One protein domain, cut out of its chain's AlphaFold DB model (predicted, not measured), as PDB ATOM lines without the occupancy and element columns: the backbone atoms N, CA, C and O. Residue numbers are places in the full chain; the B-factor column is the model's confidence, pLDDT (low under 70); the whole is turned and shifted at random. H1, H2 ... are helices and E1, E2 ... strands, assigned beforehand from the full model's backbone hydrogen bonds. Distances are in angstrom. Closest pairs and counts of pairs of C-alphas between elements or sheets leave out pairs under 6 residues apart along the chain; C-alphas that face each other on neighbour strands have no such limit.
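This is residues 51 to 145 of the 238 residues of an uncharacterized protein of Candidatus Gracilibacteria bacterium CG17_big_fil_post_rev_8_21_14_2_50_48_13 (UniProt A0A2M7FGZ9). A three-stranded sheet, E1, E5 and E2, makes one end, the small hairpin E3 and E4 sits in the middle, and H2 packs at the other end beyond E4. Residues 63 to 64 pair with E4 and residues 91 to 92 with E3, while 88 to 89 pair with E2. The 95 printed residues hold, in order, E1 H1 E2 H2 E3 E4 E5, a mixed class with 44 residues in named elements, under half. The antiparallel sheet has the order E1, E5, E2; the whole is compact, radius of gyration of the C-alphas 12.6 A, spanning 34 by 31 by 19 A.

E1, residues 51 to 57, is the antiparallel neighbour of E5, residues 136 to 145, with N 53 and O 142 at 2.8 A. H1, residues 68 to 71, only grazes this sheet; C-alphas 70 and 144 are closest to each other, 5.6 A. E2, residues 74 to 79, is antiparallel to E5, with N 78 and O 141 at 2.8 A. E1, H1 and E2 form a split strand-helix-strand unit, two same-way strands with E5 between them, its crossover right-handed. In the hairpin of E3, residues 117 to 121, and E4, residues 124 to 128, N 119 and O 126 are 2.8 A apart. E2 and E3 are near each other. H2, residues 104 to 110, comes closest to E4 at C-alphas 107 and 128, 6.8 A. Every O i to N i+4 pair is within hydrogen-bond range in H2; H1 is too short for one, and its one O i to N i+3 pair is out of range.

E1 begins at C-alpha 51 (-59.166, 32.888, -35.943) and is 19.4 A long. E2 is 14.0 A, E3 13.3 A, E4 13.0 A, H2 10.0 A and H1 5.1 A. E5, 24.4 A, ends at C-alpha 145 (-56.880, 35.690, -40.842).

The C-alphas of Asp 85 and Thr 98 are the farthest apart, 34.6 A. The printed part has no cut, and its one long link joins E2 to H2. Residue 82 and residues 95 to 102 have pLDDT under 70.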
ATOM      1  N   MET A  51     -58.969  34.115 -36.696       83.25
ATOM      2  CA  MET A  51     -59.166  32.888 -35.943       83.25
ATOM      3  C   MET A  51     -57.951  32.594 -35.083       83.25
ATOM      4  O   MET A  51     -56.822  32.944 -35.427       83.25
ATOM      5  N   GLU A  52     -58.211  31.921 -33.973       87.19
ATOM      6  CA  GLU A  52     -57.191  31.454 -33.053       87.19
ATOM      7  C   GLU A  52     -56.839  29.997 -33.344       87.19
ATOM      8  O   GLU A  52     -57.718  29.154 -33.539       87.19
ATOM      9  N   TYR A  53     -55.542  29.719 -33.366       87.31
ATOM     10  CA  TYR A  53     -54.982  28.411 -33.651       87.31
ATOM     11  C   TYR A  53     -53.980  28.025 -32.577       87.31
ATOM     12  O   TYR A  53     -53.254  28.874 -32.052       87.31
ATOM     13  N   TYR A  54     -53.926  26.726 -32.304       89.44
ATOM     14  CA  TYR A  54     -53.023  26.137 -31.331       89.44
ATOM     15  C   TYR A  54     -52.106  25.126 -32.005       89.44
ATOM     16  O   TYR A  54     -52.494  24.457 -32.966       89.44
ATOM     17  N   HIS A  55     -50.880  25.040 -31.508       90.31
ATOM     18  CA  HIS A  55     -49.910  24.048 -31.935       90.31
ATOM     19  C   HIS A  55     -49.025  23.650 -30.755       90.31
ATOM     20  O   HIS A  55     -48.640  24.488 -29.939       90.31
ATOM     21  N   ASP A  56     -48.669  22.374 -30.687       91.00
ATOM     22  CA  ASP A  56     -47.774  21.859 -29.655       91.00
ATOM     23  C   ASP A  56     -46.352  22.401 -29.843       91.00
ATOM     24  O   ASP A  56     -45.862  22.534 -30.969       91.00
ATOM     25  N   LEU A  57     -45.672  22.698 -28.738       89.38
ATOM     26  CA  LEU A  57     -44.224  22.865 -28.725       89.38
ATOM     27  C   LEU A  57     -43.569  21.497 -28.609       89.38
ATOM     28  O   LEU A  57     -43.974  20.677 -27.785       89.38
ATOM     29  N   VAL A  58     -42.530  21.298 -29.411       90.50
ATOM     30  CA  VAL A  58     -41.694  20.101 -29.394       90.50
ATOM     31  C   VAL A  58     -40.339  20.467 -28.798       90.50
ATOM     32  O   VAL A  58     -39.757  21.503 -29.145       90.50
ATOM     33  N   ALA A  59     -39.832  19.613 -27.912       89.75
ATOM     34  CA  ALA A  59     -38.571  19.824 -27.223       89.75
ATOM     35  C   ALA A  59     -37.425  20.108 -28.204       89.75
ATOM     36  O   ALA A  59     -37.230  19.402 -29.194       89.75
ATOM     37  N   ASP A  60     -36.676  21.175 -27.918       86.56
ATOM     38  CA  ASP A  60     -35.533  21.658 -28.704       86.56
ATOM     39  C   ASP A  60     -35.827  21.944 -30.199       86.56
ATOM     40  O   ASP A  60     -34.908  22.165 -30.992       86.56
ATOM     41  N   GLN A  61     -37.101  22.035 -30.601       89.00
ATOM     42  CA  GLN A  61     -37.500  22.422 -31.953       89.00
ATOM     43  C   GLN A  61     -37.789  23.923 -32.023       89.00
ATOM     44  O   GLN A  61     -38.722  24.415 -31.393       89.00
ATOM     45  N   ARG A  62     -37.022  24.659 -32.843       86.69
ATOM     46  CA  ARG A  62     -37.225  26.106 -33.064       86.69
ATOM     47  C   ARG A  62     -38.050  26.461 -34.294       86.69
ATOM     48  O   ARG A  62     -38.583  27.564 -34.334       86.69
ATOM     49  N   LEU A  63     -38.129  25.578 -35.289       88.69
ATOM     50  CA  LEU A  63     -38.848  25.821 -36.540       88.69
ATOM     51  C   LEU A  63     -40.188  25.081 -36.533       88.69
ATOM     52  O   LEU A  63     -40.214  23.864 -36.379       88.69
ATOM     53  N   TYR A  64     -41.277  25.812 -36.751       88.75
ATOM     54  CA  TYR A  64     -42.635  25.281 -36.839       88.75
ATOM     55  C   TYR A  64     -43.222  25.626 -38.199       88.75
ATOM     56  O   TYR A  64     -43.275  26.792 -38.582       88.75
ATOM     57  N   THR A  65     -43.628  24.610 -38.947       87.81
ATOM     58  CA  THR A  65     -44.203  24.779 -40.280       87.81
ATOM     59  C   THR A  65     -45.715  24.891 -40.166       87.81
ATOM     60  O   THR A  65     -46.355  24.002 -39.607       87.81
ATOM     61  N   PHE A  66     -46.283  25.946 -40.735       83.31
ATOM     62  CA  PHE A  66     -47.726  26.140 -40.839       83.31
ATOM     63  C   PHE A  66     -48.113  26.280 -42.313       83.31
ATOM     64  O   PHE A  66     -47.250  26.611 -43.129       83.31
ATOM     65  N   PRO A  67     -49.386  26.053 -42.671       80.38
ATOM     66  CA  PRO A  67     -49.882  26.345 -44.011       80.38
ATOM     67  C   PRO A  67     -49.564  27.787 -44.456       80.38
ATOM     68  O   PRO A  67     -49.695  28.739 -43.677       80.38
ATOM     69  N   ASP A  68     -49.135  27.948 -45.712       72.00
ATOM     70  CA  ASP A  68     -48.668  29.230 -46.271       72.00
ATOM     71  C   ASP A  68     -49.732  30.342 -46.205       72.00
ATOM     72  O   ASP A  68     -49.411  31.528 -46.069       72.00
ATOM     73  N   ASP A  69     -51.009  29.975 -46.306       71.62
ATOM     74  CA  ASP A  69     -52.149  30.887 -46.213       71.62
ATOM     75  C   ASP A  69     -52.288  31.500 -44.813       71.62
ATOM     76  O   ASP A  69     -52.628  32.678 -44.689       71.62
ATOM     77  N   MET A  70     -51.956  30.735 -43.771       76.19
ATOM     78  CA  MET A  70     -52.002  31.180 -42.379       76.19
ATOM     79  C   MET A  70     -50.779  32.030 -42.021       76.19
ATOM     80  O   MET A  70     -50.912  33.065 -41.372       76.19
ATOM     81  N   MET A  71     -49.594  31.636 -42.499       77.44
ATOM     82  CA  MET A  71     -48.329  32.328 -42.215       77.44
ATOM     83  C   MET A  71     -48.304  33.762 -42.740       77.44
ATOM     84  O   MET A  71     -47.901  34.680 -42.028       77.44
ATOM     85  N   ASN A  72     -48.772  33.974 -43.973       77.88
ATOM     86  CA  ASN A  72     -48.802  35.303 -44.591       77.88
ATOM     87  C   ASN A  72     -49.829  36.250 -43.951       77.88
ATOM     88  O   ASN A  72     -49.839  37.443 -44.250       77.88
ATOM     89  N   ARG A  73     -50.715  35.717 -43.105       79.56
ATOM     90  CA  ARG A  73     -51.852  36.431 -42.518       79.56
ATOM     91  C   ARG A  73     -51.880  36.342 -40.996       79.56
ATOM     92  O   ARG A  73     -52.927  36.565 -40.390       79.56
ATOM     93  N   MET A  74     -50.749  35.996 -40.387       83.38
ATOM     94  CA  MET A  74     -50.610  35.948 -38.940       83.38
ATOM     95  C   MET A  74     -50.524  37.370 -38.377       83.38
ATOM     96  O   MET A  74     -49.676  38.162 -38.782       83.38
ATOM     97  N   GLU A  75     -51.399  37.688 -37.429       81.75
ATOM     98  CA  GLU A  75     -51.450  38.995 -36.769       81.75
ATOM     99  C   GLU A  75     -50.653  39.002 -35.466       81.75
ATOM    100  O   GLU A  75     -49.954  39.964 -35.151       81.75
ATOM    101  N   LYS A  76     -50.800  37.936 -34.671       85.81
ATOM    102  CA  LYS A  76     -50.239  37.841 -33.323       85.81
ATOM    103  C   LYS A  76     -49.791  36.420 -33.029       85.81
ATOM    104  O   LYS A  76     -50.396  35.459 -33.496       85.81
ATOM    105  N   LEU A  77     -48.772  36.316 -32.185       89.31
ATOM    106  CA  LEU A  77     -48.244  35.064 -31.667       89.31
ATOM    107  C   LEU A  77     -48.065  35.184 -30.156       89.31
ATOM    108  O   LEU A  77     -47.522  36.173 -29.655       89.31
ATOM    109  N   ALA A  78     -48.473  34.153 -29.438       89.69
ATOM    110  CA  ALA A  78     -48.191  33.969 -28.036       89.69
ATOM    111  C   ALA A  78     -47.677  32.545 -27.797       89.69
ATOM    112  O   ALA A  78     -48.093  31.589 -28.446       89.69
ATOM    113  N   ILE A  79     -46.730  32.408 -26.876       89.44
ATOM    114  CA  ILE A  79     -46.100  31.126 -26.558       89.44
ATOM    115  C   ILE A  79     -46.222  30.883 -25.061       89.44
ATOM    116  O   ILE A  79     -46.009  31.790 -24.250       89.44
ATOM    117  N   LYS A  80     -46.537  29.649 -24.688       86.69
ATOM    118  CA  LYS A  80     -46.566  29.165 -23.316       86.69
ATOM    119  C   LYS A  80     -45.536  28.057 -23.155       86.69
ATOM    120  O   LYS A  80     -45.607  27.023 -23.806       86.69
ATOM    121  N   PHE A  81     -44.602  28.263 -22.237       81.31
ATOM    122  CA  PHE A  81     -43.744  27.194 -21.731       81.31
ATOM    123  C   PHE A  81     -44.373  26.598 -20.475       81.31
ATOM    124  O   PHE A  81     -45.024  27.327 -19.728       81.31
ATOM    125  N   GLU A  82     -44.147  25.310 -20.198       66.94
ATOM    126  CA  GLU A  82     -44.679  24.648 -18.990       66.94
ATOM    127  C   GLU A  82     -44.335  25.403 -17.699       66.94
ATOM    128  O   GLU A  82     -45.127  25.465 -16.764       66.94
ATOM    129  N   THR A  83     -43.161  26.036 -17.662       70.50
ATOM    130  CA  THR A  83     -42.680  26.806 -16.509       70.50
ATOM    131  C   THR A  83     -43.336  28.182 -16.346       70.50
ATOM    132  O   THR A  83     -43.016  28.896 -15.398       70.50
ATOM    133  N   TRP A  84     -44.169  28.624 -17.294       77.88
ATOM    134  CA  TRP A  84     -44.797  29.946 -17.280       77.88
ATOM    135  C   TRP A  84     -46.271  29.865 -16.891       77.88
ATOM    136  O   TRP A  84     -47.008  28.987 -17.339       77.88
ATOM    137  N   ASP A  85     -46.717  30.849 -16.113       77.00
ATOM    138  CA  ASP A  85     -48.130  31.037 -15.795       77.00
ATOM    139  C   ASP A  85     -48.842  31.709 -16.983       77.00
ATOM    140  O   ASP A  85     -49.031  32.925 -17.032       77.00
ATOM    141  N   GLY A  86     -49.129  30.906 -18.012       83.62
ATOM    142  CA  GLY A  86     -49.868  31.311 -19.209       83.62
ATOM    143  C   GLY A  86     -49.016  31.701 -20.423       83.62
ATOM    144  O   GLY A  86     -47.789  31.565 -20.443       83.62
ATOM    145  N   TYR A  87     -49.709  32.156 -21.468       87.50
ATOM    146  CA  TYR A  87     -49.096  32.578 -22.724       87.50
ATOM    147  C   TYR A  87     -48.426  33.944 -22.588       87.50
ATOM    148  O   TYR A  87     -48.982  34.883 -22.013       87.50
ATOM    149  N   LYS A  88     -47.238  34.076 -23.174       87.81
ATOM    150  CA  LYS A  88     -46.545  35.352 -23.330       87.81
ATOM    151  C   LYS A  88     -46.570  35.777 -24.786       87.81
ATOM    152  O   LYS A  88     -46.198  35.011 -25.673       87.81
ATOM    153  N   TRP A  89     -46.967  37.025 -25.006       87.31
ATOM    154  CA  TRP A  89     -46.916  37.662 -26.315       87.31
ATOM    155  C   TRP A  89     -45.494  37.677 -26.851       87.31
ATOM    156  O   TRP A  89     -44.553  38.030 -26.131       87.31
ATOM    157  N   CYS A  90     -45.373  37.295 -28.114       86.19
ATOM    158  CA  CYS A  90     -44.115  37.286 -28.824       86.19
ATOM    159  C   CYS A  90     -44.041  38.479 -29.769       86.19
ATOM    160  O   CYS A  90     -45.031  38.854 -30.396       86.19
ATOM    161  N   GLU A  91     -42.857  39.066 -29.877       85.56
ATOM    162  CA  GLU A  91     -42.594  40.172 -30.799       85.56
ATOM    163  C   GLU A  91     -41.882  39.645 -32.051       85.56
ATOM    164  O   GLU A  91     -41.026  38.760 -31.959       85.56
ATOM    165  N   GLU A  92     -42.239  40.177 -33.222       84.00
ATOM    166  CA  GLU A  92     -41.550  39.846 -34.472       84.00
ATOM    167  C   GLU A  92     -40.143  40.462 -34.443       84.00
ATOM    168  O   GLU A  92     -39.988  41.681 -34.341       84.00
ATOM    169  N   ASP A  93     -39.106  39.633 -34.560       82.00
ATOM    170  CA  ASP A  93     -37.739  40.090 -34.791       82.00
ATOM    171  C   ASP A  93     -37.428  40.005 -36.287       82.00
ATOM    172  O   ASP A  93     -37.289  38.922 -36.864       82.00
ATOM    173  N   ARG A  94     -37.323  41.165 -36.941       71.44
ATOM    174  CA  ARG A  94     -36.964  41.259 -38.362       71.44
ATOM    175  C   ARG A  94     -35.455  41.191 -38.520       71.44
ATOM    176  O   ARG A  94     -34.791  42.178 -38.835       71.44
ATOM    177  N   LEU A  95     -34.912  40.002 -38.295       66.56
ATOM    178  CA  LEU A  95     -33.495  39.747 -38.495       66.56
ATOM    179  C   LEU A  95     -33.174  39.778 -39.995       66.56
ATOM    180  O   LEU A  95     -33.720  39.013 -40.791       66.56
ATOM    181  N   SER A  96     -32.257  40.662 -40.391       57.88
ATOM    182  CA  SER A  96     -31.593  40.530 -41.691       57.88
ATOM    183  C   SER A  96     -30.783  39.226 -41.713       57.88
ATOM    184  O   SER A  96     -30.249  38.814 -40.683       57.88
ATOM    185  N   MET A  97     -30.676  38.568 -42.874       53.66
ATOM    186  CA  MET A  97     -29.963  37.284 -43.031       53.66
ATOM    187  C   MET A  97     -28.534  37.277 -42.452       53.66
ATOM    188  O   MET A  97     -28.012  36.216 -42.126       53.66
ATOM    189  N   THR A  98     -27.904  38.445 -42.320       53.28
ATOM    190  CA  THR A  98     -26.550  38.647 -41.790       53.28
ATOM    191  C   THR A  98     -26.467  38.747 -40.261       53.28
ATOM    192  O   THR A  98     -25.361  38.759 -39.733       53.28
ATOM    193  N   GLY A  99     -27.595  38.823 -39.545       58.25
ATOM    194  CA  GLY A  99     -27.657  38.968 -38.082       58.25
ATOM    195  C   GLY A  99     -28.076  37.707 -37.324       58.25
ATOM    196  O   GLY A  99     -28.354  37.792 -36.132       58.25
ATOM    197  N   LEU A 100     -28.176  36.558 -37.997       62.56
ATOM    198  CA  LEU A 100     -28.634  35.321 -37.370       62.56
ATOM    199  C   LEU A 100     -27.489  34.599 -36.671       62.56
ATOM    200  O   LEU A 100     -26.520  34.224 -37.337       62.56
ATOM    201  N   PRO A 101     -27.615  34.321 -35.368       61.75
ATOM    202  CA  PRO A 101     -26.744  33.354 -34.739       61.75
ATOM    203  C   PRO A 101     -27.003  31.978 -35.350       61.75
ATOM    204  O   PRO A 101     -28.137  31.499 -35.374       61.75
ATOM    205  N   ALA A 102     -25.955  31.370 -35.903       64.06
ATOM    206  CA  ALA A 102     -26.038  30.080 -36.585       64.06
ATOM    207  C   ALA A 102     -26.168  28.896 -35.609       64.06
ATOM    208  O   ALA A 102     -26.478  27.785 -36.031       64.06
ATOM    209  N   ASP A 103     -25.925  29.125 -34.319       78.06
ATOM    210  CA  ASP A 103     -25.863  28.106 -33.284       78.06
ATOM    211  C   ASP A 103     -26.809  28.395 -32.108       78.06
ATOM    212  O   ASP A 103     -27.056  29.533 -31.704       78.06
ATOM    213  N   GLU A 104     -27.319  27.309 -31.532       79.50
ATOM    214  CA  GLU A 104     -28.279  27.307 -30.427       79.50
ATOM    215  C   GLU A 104     -27.775  28.072 -29.195       79.50
ATOM    216  O   GLU A 104     -28.549  28.750 -28.519       79.50
ATOM    217  N   ALA A 105     -26.472  27.994 -28.909       81.19
ATOM    218  CA  ALA A 105     -25.872  28.661 -27.761       81.19
ATOM    219  C   ALA A 105     -25.904  30.187 -27.917       81.19
ATOM    220  O   ALA A 105     -26.283  30.885 -26.975       81.19
ATOM    221  N   THR A 106     -25.587  30.709 -29.105       82.06
ATOM    222  CA  THR A 106     -25.651  32.153 -29.358       82.06
ATOM    223  C   THR A 106     -27.092  32.670 -29.373       82.06
ATOM    224  O   THR A 106     -27.346  33.745 -28.833       82.06
ATOM    225  N   ILE A 107     -28.062  31.897 -29.885       81.06
ATOM    226  CA  ILE A 107     -29.493  32.248 -29.777       81.06
ATOM    227  C   ILE A 107     -29.900  32.349 -28.299       81.06
ATOM    228  O   ILE A 107     -30.458  33.361 -27.874       81.06
ATOM    229  N   ARG A 108     -29.576  31.338 -27.484       83.75
ATOM    230  CA  ARG A 108     -29.907  31.339 -26.051       83.75
ATOM    231  C   ARG A 108     -29.261  32.512 -25.306       83.75
ATOM    232  O   ARG A 108     -29.910  33.146 -24.481       83.75
ATOM    233  N   ALA A 109     -28.009  32.830 -25.626       81.81
ATOM    234  CA  ALA A 109     -27.291  33.949 -25.021       81.81
ATOM    235  C   ALA A 109     -27.871  35.315 -25.424       81.81
ATOM    236  O   ALA A 109     -27.958  36.214 -24.593       81.81
ATOM    237  N   GLN A 110     -28.282  35.484 -26.682       81.12
ATOM    238  CA  GLN A 110     -28.812  36.754 -27.184       81.12
ATOM    239  C   GLN A 110     -30.235  37.043 -26.685       81.12
ATOM    240  O   GLN A 110     -30.596  38.207 -26.506       81.12
ATOM    241  N   TYR A 111     -31.035  36.000 -26.456       82.69
ATOM    242  CA  TYR A 111     -32.448  36.113 -26.082       82.69
ATOM    243  C   TYR A 111     -32.729  35.726 -24.613       82.69
ATOM    244  O   TYR A 111     -33.882  35.461 -24.264       82.69
ATOM    245  N   SER A 112     -31.704  35.681 -23.746       78.31
ATOM    246  CA  SER A 112     -31.810  35.281 -22.326       78.31
ATOM    247  C   SER A 112     -32.714  36.185 -21.491       78.31
ATOM    248  O   SER A 112     -33.509  35.686 -20.698       78.31
ATOM    249  N   ASP A 113     -32.631  37.499 -21.713       70.56
ATOM    250  CA  ASP A 113     -33.336  38.518 -20.920       70.56
ATOM    251  C   ASP A 113     -34.494  39.180 -21.680       70.56
ATOM    252  O   ASP A 113     -35.133  40.116 -21.194       70.56
ATOM    253  N   SER A 114     -34.777  38.712 -22.896       74.25
ATOM    254  CA  SER A 114     -35.848  39.252 -23.726       74.25
ATOM    255  C   SER A 114     -37.133  38.447 -23.588       74.25
ATOM    256  O   SER A 114     -37.124  37.238 -23.350       74.25
ATOM    257  N   ARG A 115     -38.265  39.110 -23.842       79.94
ATOM    258  CA  ARG A 115     -39.513  38.410 -24.165       79.94
ATOM    259  C   ARG A 115     -39.276  37.442 -25.333       79.94
ATOM    260  O   ARG A 115     -38.407  37.726 -26.162       79.94
ATOM    261  N   PRO A 116     -40.013  36.317 -25.398       84.75
ATOM    262  CA  PRO A 116     -39.912  35.417 -26.536       84.75
ATOM    263  C   PRO A 116     -40.155  36.211 -27.816       84.75
ATOM    264  O   PRO A 116     -41.065  37.038 -27.888       84.75
ATOM    265  N   LYS A 117     -39.310  35.991 -28.813       87.94
ATOM    266  CA  LYS A 117     -39.478  36.595 -30.127       87.94
ATOM    267  C   LYS A 117     -39.686  35.518 -31.163       87.94
ATOM    268  O   LYS A 117     -39.369  34.349 -30.940       87.94
ATOM    269  N   PHE A 118     -40.207  35.917 -32.305       87.56
ATOM    270  CA  PHE A 118     -40.320  35.031 -33.445       87.56
ATOM    271  C   PHE A 118     -39.793  35.694 -34.697       87.56
ATOM    272  O   PHE A 118     -39.764  36.917 -34.813       87.56
ATOM    273  N   TRP A 119     -39.403  34.870 -35.652       85.69
ATOM    274  CA  TRP A 119     -39.024  35.321 -36.969       85.69
ATOM    275  C   TRP A 119     -39.733  34.483 -38.023       85.69
ATOM    276  O   TRP A 119     -39.687  33.251 -37.997       85.69
ATOM    277  N   LEU A 120     -40.417  35.162 -38.940       83.44
ATOM    278  CA  LEU A 120     -41.127  34.521 -40.036       83.44
ATOM    279  C   LEU A 120     -40.158  34.206 -41.170       83.44
ATOM    280  O   LEU A 120     -39.516  35.091 -41.738       83.44
ATOM    281  N   ARG A 121     -40.069  32.922 -41.510       75.69
ATOM    282  CA  ARG A 121     -39.400  32.424 -42.709       75.69
ATOM    283  C   ARG A 121     -40.444  31.947 -43.706       75.69
ATOM    284  O   ARG A 121     -41.567  31.618 -43.340       75.69
ATOM    285  N   ARG A 122     -40.028  31.844 -44.970       70.69
ATOM    286  CA  ARG A 122     -40.876  31.374 -46.075       70.69
ATOM    287  C   ARG A 122     -41.577  30.041 -45.788       70.69
ATOM    288  O   ARG A 122     -42.669  29.844 -46.284       70.69
ATOM    289  N   GLU A 123     -40.952  29.156 -45.014       72.81
ATOM    290  CA  GLU A 123     -41.457  27.802 -44.745       72.81
ATOM    291  C   GLU A 123     -41.976  27.621 -43.310       72.81
ATOM    292  O   GLU A 123     -42.388  26.525 -42.941       72.81
ATOM    293  N   GLY A 124     -41.937  28.656 -42.463       83.69
ATOM    294  CA  GLY A 124     -42.384  28.493 -41.085       83.69
ATOM    295  C   GLY A 124     -41.968  29.583 -40.113       83.69
ATOM    296  O   GLY A 124     -41.265  30.545 -40.428       83.69
ATOM    297  N   LEU A 125     -42.433  29.400 -38.889       87.06
ATOM    298  CA  LEU A 125     -42.194  30.247 -37.741       87.06
ATOM    299  C   LEU A 125     -40.940  29.779 -37.002       87.06
ATOM    300  O   LEU A 125     -40.851  28.621 -36.598       87.06
ATOM    301  N   TYR A 126     -39.985  30.681 -36.796       88.19
ATOM    302  CA  TYR A 126     -38.784  30.402 -36.020       88.19
ATOM    303  C   TYR A 126     -38.855  31.071 -34.645       88.19
ATOM    304  O   TYR A 126     -38.946  32.295 -34.561       88.19
ATOM    305  N   ILE A 127     -38.799  30.290 -33.568       88.56
ATOM    306  CA  ILE A 127     -38.913  30.778 -32.188       88.56
ATOM    307  C   ILE A 127     -37.529  31.117 -31.619       88.56
ATOM    308  O   ILE A 127     -36.608  30.293 -31.593       88.56
ATOM    309  N   LEU A 128     -37.401  32.341 -31.110       87.12
ATOM    310  CA  LEU A 128     -36.181  32.926 -30.564       87.12
ATOM    311  C   LEU A 128     -36.357  33.148 -29.060       87.12
ATOM    312  O   LEU A 128     -37.032  34.078 -28.613       87.12
ATOM    313  N   THR A 129     -35.754  32.257 -28.276       86.94
ATOM    314  CA  THR A 129     -35.857  32.229 -26.813       86.94
ATOM    315  C   THR A 129     -34.509  31.950 -26.174       86.94
ATOM    316  O   THR A 129     -33.721  31.141 -26.673       86.94
ATOM    317  N   GLY A 130     -34.289  32.575 -25.019       83.56
ATOM    318  CA  GLY A 130     -33.115  32.361 -24.183       83.56
ATOM    319  C   GLY A 130     -33.012  30.973 -23.555       83.56
ATOM    320  O   GLY A 130     -31.920  30.464 -23.320       83.56
ATOM    321  N   SER A 131     -34.153  30.342 -23.293       84.06
ATOM    322  CA  SER A 131     -34.230  28.980 -22.772       84.06
ATOM    323  C   SER A 131     -34.379  27.955 -23.895       84.06
ATOM    324  O   SER A 131     -34.829  28.282 -25.000       84.06
ATOM    325  N   ALA A 132     -34.052  26.698 -23.574       84.00
ATOM    326  CA  ALA A 132     -34.490  25.552 -24.363       84.00
ATOM    327  C   ALA A 132     -36.019  25.571 -24.505       84.00
ATOM    328  O   ALA A 132     -36.723  26.039 -23.603       84.00
ATOM    329  N   ILE A 133     -36.508  25.080 -25.639       86.50
ATOM    330  CA  ILE A 133     -37.939  24.919 -25.877       86.50
ATOM    331  C   ILE A 133     -38.343  23.590 -25.229       86.50
ATOM    332  O   ILE A 133     -37.755  22.574 -25.593       86.50
ATOM    333  N   PRO A 134     -39.256  23.584 -24.241       87.69
ATOM    334  CA  PRO A 134     -39.770  22.350 -23.661       87.69
ATOM    335  C   PRO A 134     -40.836  21.726 -24.571       87.69
ATOM    336  O   PRO A 134     -41.405  22.414 -25.420       87.69
ATOM    337  N   ASP A 135     -41.159  20.455 -24.338       89.12
ATOM    338  CA  ASP A 135     -42.422  19.898 -24.822       89.12
ATOM    339  C   ASP A 135     -43.580  20.593 -24.094       89.12
ATOM    340  O   ASP A 135     -43.562  20.722 -22.868       89.12
ATOM    341  N   ALA A 136     -44.578  21.067 -24.836       86.94
ATOM    342  CA  ALA A 136     -45.798  21.612 -24.250       86.94
ATOM    343  C   ALA A 136     -46.977  21.456 -25.211       86.94
ATOM    344  O   ALA A 136     -46.943  21.964 -26.333       86.94
ATOM    345  N   THR A 137     -48.044  20.804 -24.753       88.56
ATOM    346  CA  THR A 137     -49.304  20.730 -25.504       88.56
ATOM    347  C   THR A 137     -49.944  22.111 -25.597       88.56
ATOM    348  O   THR A 137     -49.994  22.830 -24.595       88.56
ATOM    349  N   ASP A 138     -50.395  22.484 -26.795       87.94
ATOM    350  CA  ASP A 138     -50.890  23.824 -27.132       87.94
ATOM    351  C   ASP A 138     -49.903  24.935 -26.721       87.94
ATOM    352  O   ASP A 138     -50.278  26.019 -26.285       87.94
ATOM    353  N   GLY A 139     -48.597  24.674 -26.802       87.44
ATOM    354  CA  GLY A 139     -47.578  25.632 -26.373       87.44
ATOM    355  C   GLY A 139     -47.474  26.878 -27.265       87.44
ATOM    356  O   GLY A 139     -46.950  27.903 -26.828       87.44
ATOM    357  N   ILE A 140     -47.982  26.826 -28.496       89.88
ATOM    358  CA  ILE A 140     -48.069  27.951 -29.428       89.88
ATOM    359  C   ILE A 140     -49.537  28.307 -29.631       89.88
ATOM    360  O   ILE A 140     -50.337  27.461 -30.016       89.88
ATOM    361  N   GLN A 141     -49.854  29.584 -29.458       90.88
ATOM    362  CA  GLN A 141     -51.150  30.176 -29.753       90.88
ATOM    363  C   GLN A 141     -50.932  31.318 -30.739       90.88
ATOM    364  O   GLN A 141     -50.142  32.229 -30.484       90.88
ATOM    365  N   PHE A 142     -51.604  31.291 -31.879       89.38
ATOM    366  CA  PHE A 142     -51.475  32.352 -32.870       89.38
ATOM    367  C   PHE A 142     -52.818  32.726 -33.468       89.38
ATOM    368  O   PHE A 142     -53.745  31.922 -33.541       89.38
ATOM    369  N   TRP A 143     -52.899  33.977 -33.902       88.75
ATOM    370  CA  TRP A 143     -54.074  34.535 -34.546       88.75
ATOM    371  C   TRP A 143     -53.736  34.785 -36.002       88.75
ATOM    372  O   TRP A 143     -52.782  35.507 -36.301       88.75
ATOM    373  N   ALA A 144     -54.502  34.178 -36.900       87.50
ATOM    374  CA  ALA A 144     -54.334  34.347 -38.334       87.50
ATOM    375  C   ALA A 144     -55.681  34.606 -39.003       87.50
ATOM    376  O   ALA A 144     -56.710  34.059 -38.595       87.50
ATOM    377  N   LYS A 145     -55.675  35.437 -40.048       85.94
ATOM    378  CA  LYS A 145     -56.880  35.690 -40.842       85.94
ATOM    379  C   LYS A 145     -57.131  34.516 -41.777       85.94
ATOM    380  O   LYS A 145     -56.329  34.257 -42.679       85.94
TER     381      LYS A 145